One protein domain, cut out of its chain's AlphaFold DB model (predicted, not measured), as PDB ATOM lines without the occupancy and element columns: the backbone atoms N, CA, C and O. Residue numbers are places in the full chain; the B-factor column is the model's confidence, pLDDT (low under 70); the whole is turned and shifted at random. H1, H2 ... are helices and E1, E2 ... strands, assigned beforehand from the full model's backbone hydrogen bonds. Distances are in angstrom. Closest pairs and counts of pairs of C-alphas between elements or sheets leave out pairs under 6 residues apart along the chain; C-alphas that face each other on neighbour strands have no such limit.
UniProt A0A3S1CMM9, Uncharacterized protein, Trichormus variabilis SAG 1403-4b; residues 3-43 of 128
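AT A GLANCE: This is residues 3 to 43 of the 128 residues of an uncharacterized protein of Trichormus variabilis SAG 1403-4b (UniProt A0A3S1CMM9). One small twisted sheet of four strands zigzags through three hairpins, with a short helix, H1, off the corner where E1 begins. The printed part has 41 residues, in chain order H1, E1, E2, E3, E4; the antiparallel sheet follows that strand order, a meander, each strand the antiparallel neighbour of the one before. The class is mixed; the whole is compact, with a radius of gyration of the C-alphas of 10.2 A and spans of 28 by 22 by 13 A.

IN THESE COORDINATES: E1 is residues 11 to 13, 6.6 A; E2 18 to 21, 10.1 A; E3 28 to 32, 13.6 A; E4 37 to 42, 14.4 A, ending at C-alpha 42 (197.500, 149.634, 230.131). H1 is residues 3 to 9, 10.5 A, from C-alpha 3 (218.092, 149.513, 216.923).

HOW THE PARTS SIT: Within hydrogen-bond range are N 11 and O 20 of hairpin E1 and E2, 2.8 A, N 21 and O 28 of E2 and E3, 2.9 A, and N 38 and O 31 of E3 and E4, 2.9 A. H1 only grazes the sheet with residues 6 to 9; 1 of its 3 O i to N i+4 pairs and 3 of its 4 O i to N i+3 pairs are within range.

THE WHOLE: The C-alphas of Asp 4 and Tyr 35, the two farthest apart, are 28.4 A apart. The printed part has no cut and no long link. Residues 3 to 9, 22 to 27 and 39 to 43 have pLDDT under 70.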
ATOM      1  N   CYS A   3     218.752 150.458 216.021       57.75
ATOM      2  CA  CYS A   3     218.092 149.513 216.923       57.75
ATOM      3  C   CYS A   3     218.153 149.956 218.386       57.75
ATOM      4  O   CYS A   3     217.185 149.725 219.104       57.75
ATOM      5  N   ASP A   4     219.232 150.615 218.818       57.75
ATOM      6  CA  ASP A   4     219.404 150.968 220.234       57.75
ATOM      7  C   ASP A   4     218.393 152.035 220.683       57.75
ATOM      8  O   ASP A   4     217.853 151.957 221.779       57.75
ATOM      9  N   PHE A   5     218.031 152.973 219.798       55.38
ATOM     10  CA  PHE A   5     217.023 153.998 220.094       55.38
ATOM     11  C   PHE A   5     215.587 153.451 220.068       55.38
ATOM     12  O   PHE A   5     214.717 153.926 220.795       55.38
ATOM     13  N   CYS A   6     215.316 152.424 219.252       56.56
ATOM     14  CA  CYS A   6     213.996 151.797 219.223       56.56
ATOM     15  C   CYS A   6     213.643 151.158 220.567       56.56
ATOM     16  O   CYS A   6     212.480 151.223 220.941       56.56
ATOM     17  N   GLN A   7     214.617 150.613 221.305       59.44
ATOM     18  CA  GLN A   7     214.376 149.967 222.599       59.44
ATOM     19  C   GLN A   7     213.917 150.938 223.699       59.44
ATOM     20  O   GLN A   7     213.229 150.510 224.622       59.44
ATOM     21  N   GLU A   8     214.225 152.235 223.592       63.47
ATOM     22  CA  GLU A   8     213.736 153.251 224.541       63.47
ATOM     23  C   GLU A   8     212.297 153.707 224.253       63.47
ATOM     24  O   GLU A   8     211.577 154.128 225.161       63.47
ATOM     25  N   ILE A   9     211.854 153.612 222.995       67.44
ATOM     26  CA  ILE A   9     210.498 154.012 222.585       67.44
ATOM     27  C   ILE A   9     209.550 152.812 222.624       67.44
ATOM     28  O   ILE A   9     208.431 152.923 223.116       67.44
ATOM     29  N   PHE A  10     209.994 151.659 222.125       73.62
ATOM     30  CA  PHE A  10     209.228 150.423 222.078       73.62
ATOM     31  C   PHE A  10     210.110 149.222 222.419       73.62
ATOM     32  O   PHE A  10     211.051 148.882 221.703       73.62
ATOM     33  N   THR A  11     209.753 148.510 223.480       77.88
ATOM     34  CA  THR A  11     210.341 147.211 223.790       77.88
ATOM     35  C   THR A  11     209.491 146.117 223.155       77.88
ATOM     36  O   THR A  11     208.274 146.053 223.329       77.88
ATOM     37  N   VAL A  12     210.133 145.262 222.362       77.00
ATOM     38  CA  VAL A  12     209.470 144.150 221.676       77.00
ATOM     39  C   VAL A  12     209.775 142.868 222.435       77.00
ATOM     40  O   VAL A  12     210.938 142.505 222.599       77.00
ATOM     41  N   ASN A  13     208.733 142.164 222.873       75.75
ATOM     42  CA  ASN A  13     208.839 140.817 223.414       75.75
ATOM     43  C   ASN A  13     208.325 139.825 222.361       75.75
ATOM     44  O   ASN A  13     207.121 139.702 222.135       75.75
ATOM     45  N   LEU A  14     209.254 139.137 221.695       77.31
ATOM     46  CA  LEU A  14     208.939 138.190 220.623       77.31
ATOM     47  C   LEU A  14     208.298 136.895 221.140       77.31
ATOM     48  O   LEU A  14     207.484 136.308 220.436       77.31
ATOM     49  N   GLU A  15     208.627 136.479 222.363       78.00
ATOM     50  CA  GLU A  15     208.117 135.247 222.977       78.00
ATOM     51  C   GLU A  15     206.626 135.365 223.306       78.00
ATOM     52  O   GLU A  15     205.837 134.471 223.009       78.00
ATOM     53  N   LEU A  16     206.218 136.517 223.841       75.19
ATOM     54  CA  LEU A  16     204.817 136.812 224.142       75.19
ATOM     55  C   LEU A  16     204.066 137.466 222.962       75.19
ATOM     56  O   LEU A  16     202.864 137.729 223.077       75.19
ATOM     57  N   GLN A  17     204.765 137.754 221.856       81.38
ATOM     58  CA  GLN A  17     204.285 138.527 220.701       81.38
ATOM     59  C   GLN A  17     203.673 139.883 221.105       81.38
ATOM     60  O   GLN A  17     202.555 140.238 220.708       81.38
ATOM     61  N   GLN A  18     204.405 140.631 221.934       81.75
ATOM     62  CA  GLN A  18     203.962 141.899 222.516       81.75
ATOM     63  C   GLN A  18     204.888 143.049 222.143       81.75
ATOM     64  O   GLN A  18     206.106 142.888 222.041       81.75
ATOM     65  N   ILE A  19     204.299 144.231 221.994       82.94
ATOM     66  CA  ILE A  19     205.017 145.496 221.860       82.94
ATOM     67  C   ILE A  19     204.606 146.369 223.042       82.94
ATOM     68  O   ILE A  19     203.414 146.605 223.244       82.94
ATOM     69  N   LYS A  20     205.584 146.839 223.816       77.44
ATOM     70  CA  LYS A  20     205.398 147.691 224.992       77.44
ATOM     71  C   LYS A  20     206.026 149.054 224.743       77.44
ATOM     72  O   LYS A  20     207.142 149.138 224.244       77.44
ATOM     73  N   MET A  21     205.328 150.121 225.113       78.31
ATOM     74  CA  MET A  21     205.870 151.482 225.110       78.31
ATOM     75  C   MET A  21     206.270 151.868 226.544       78.31
ATOM     76  O   MET A  21     205.391 152.249 227.321       78.31
ATOM     77  N   PRO A  22     207.555 151.745 226.939       68.75
ATOM     78  CA  PRO A  22     207.995 152.022 228.309       68.75
ATOM     79  C   PRO A  22     208.003 153.516 228.653       68.75
ATOM     80  O   PRO A  22     208.013 153.869 229.823       68.75
ATOM     81  N   SER A  23     207.967 154.402 227.656       67.88
ATOM     82  CA  SER A  23     208.044 155.858 227.840       67.88
ATOM     83  C   SER A  23     206.784 156.478 228.477       67.88
ATOM     84  O   SER A  23     206.724 157.693 228.652       67.88
ATOM     85  N   ARG A  24     205.759 155.669 228.785       63.00
ATOM     86  CA  ARG A  24     204.510 156.068 229.445       63.00
ATOM     87  C   ARG A  24     204.299 155.196 230.681       63.00
ATOM     88  O   ARG A  24     204.460 153.984 230.606       63.00
ATOM     89  N   GLU A  25     203.864 155.801 231.779       61.72
ATOM     90  CA  GLU A  25     203.402 155.094 232.975       61.72
ATOM     91  C   GLU A  25     201.899 155.372 233.155       61.72
ATOM     92  O   GLU A  25     201.517 156.543 233.238       61.72
ATOM     93  N   PRO A  26     201.021 154.348 233.156       65.38
ATOM     94  CA  PRO A  26     201.290 152.919 232.944       65.38
ATOM     95  C   PRO A  26     201.695 152.597 231.493       65.38
ATOM     96  O   PRO A  26     201.218 153.265 230.563       65.38
ATOM     97  N   PRO A  27     202.544 151.576 231.270       66.81
ATOM     98  CA  PRO A  27     203.037 151.261 229.942       66.81
ATOM     99  C   PRO A  27     201.931 150.671 229.079       66.81
ATOM    100  O   PRO A  27     201.107 149.863 229.512       66.81
ATOM    101  N   LEU A  28     201.925 151.108 227.827       72.94
ATOM    102  CA  LEU A  28     200.916 150.724 226.859       72.94
ATOM    103  C   LEU A  28     201.395 149.471 226.114       72.94
ATOM    104  O   LEU A  28     202.476 149.494 225.515       72.94
ATOM    105  N   VAL A  29     200.625 148.380 226.184       76.19
ATOM    106  CA  VAL A  29     201.013 147.069 225.639       76.19
ATOM    107  C   VAL A  29     200.030 146.613 224.571       76.19
ATOM    108  O   VAL A  29     198.837 146.457 224.827       76.19
ATOM    109  N   TRP A  30     200.545 146.327 223.379       80.25
ATOM    110  CA  TRP A  30     199.797 145.692 222.297       80.25
ATOM    111  C   TRP A  30     200.189 144.225 222.183       80.25
ATOM    112  O   TRP A  30     201.373 143.889 222.172       80.25
ATOM    113  N   ARG A  31     199.189 143.350 222.047       80.88
ATOM    114  CA  ARG A  31     199.392 141.908 221.848       80.88
ATOM    115  C   ARG A  31     198.939 141.498 220.455       80.88
ATOM    116  O   ARG A  31     197.830 141.851 220.045       80.88
ATOM    117  N   TRP A  32     199.758 140.722 219.754       79.75
ATOM    118  CA  TRP A  32     199.372 140.097 218.492       79.75
ATOM    119  C   TRP A  32     198.654 138.771 218.759       79.75
ATOM    120  O   TRP A  32     199.180 137.916 219.465       79.75
ATOM    121  N   ASN A  33     197.453 138.587 218.202       79.31
ATOM    122  CA  ASN A  33     196.678 137.350 218.379       79.31
ATOM    123  C   ASN A  33     196.764 136.382 217.178       79.31
ATOM    124  O   ASN A  33     195.962 135.455 217.085       79.31
ATOM    125  N   GLY A  34     197.670 136.635 216.227       78.75
ATOM    126  CA  GLY A  34     197.794 135.878 214.975       78.75
ATOM    127  C   GLY A  34     197.101 136.525 213.770       78.75
ATOM    128  O   GLY A  34     197.575 136.355 212.651       78.75
ATOM    129  N   TYR A  35     196.038 137.308 213.986       79.38
ATOM    130  CA  TYR A  35     195.245 137.928 212.910       79.38
ATOM    131  C   TYR A  35     195.151 139.451 213.024       79.38
ATOM    132  O   TYR A  35     195.102 140.149 212.011       79.38
ATOM    133  N   LYS A  36     195.093 139.975 214.250       78.69
ATOM    134  CA  LYS A  36     194.962 141.401 214.537       78.69
ATOM    135  C   LYS A  36     195.785 141.797 215.756       78.69
ATOM    136  O   LYS A  36     196.010 141.004 216.673       78.69
ATOM    137  N   TRP A  37     196.184 143.064 215.775       76.81
ATOM    138  CA  TRP A  37     196.673 143.712 216.982       76.81
ATOM    139  C   TRP A  37     195.483 143.940 217.909       76.81
ATOM    140  O   TRP A  37     194.491 144.559 217.525       76.81
ATOM    141  N   THR A  38     195.561 143.380 219.110       70.75
ATOM    142  CA  THR A  38     194.577 143.623 220.169       70.75
ATOM    143  C   THR A  38     194.874 144.983 220.799       70.75
ATOM    144  O   THR A  38     196.046 145.343 220.927       70.75
ATOM    145  N   GLU A  39     193.824 145.748 221.119       62.38
ATOM    146  CA  GLU A  39     193.929 147.121 221.629       62.38
ATOM    147  C   GLU A  39     194.908 147.239 222.797       62.38
ATOM    148  O   GLU A  39     195.066 146.321 223.601       62.38
ATOM    149  N   ALA A  40     195.567 148.394 222.846       63.41
ATOM    150  CA  ALA A  40     196.608 148.709 223.800       63.41
ATOM    151  C   ALA A  40     196.055 148.630 225.229       63.41
ATOM    152  O   ALA A  40     195.317 149.515 225.665       63.41
ATOM    153  N   GLN A  41     196.383 147.565 225.958       60.59
ATOM    154  CA  GLN A  41     196.034 147.467 227.369       60.59
ATOM    155  C   GLN A  41     197.080 148.238 228.174       60.59
ATOM    156  O   GLN A  41     198.282 148.104 227.936       60.59
ATOM    157  N   LEU A  42     196.622 149.070 229.112       61.38
ATOM    158  CA  LEU A  42     197.500 149.634 230.131       61.38
ATOM    159  C   LEU A  42     197.912 148.480 231.051       61.38
ATOM    160  O   LEU A  42     197.077 147.926 231.769       61.38
ATOM    161  N   GLU A  43     199.184 148.092 230.998       56.06
ATOM    162  CA  GLU A  43     199.731 147.035 231.848       56.06
ATOM    163  C   GLU A  43     199.579 147.459 233.318       56.06
ATOM    164  O   GLU A  43     200.080 148.508 233.722       56.06
TER     165      GLU A  43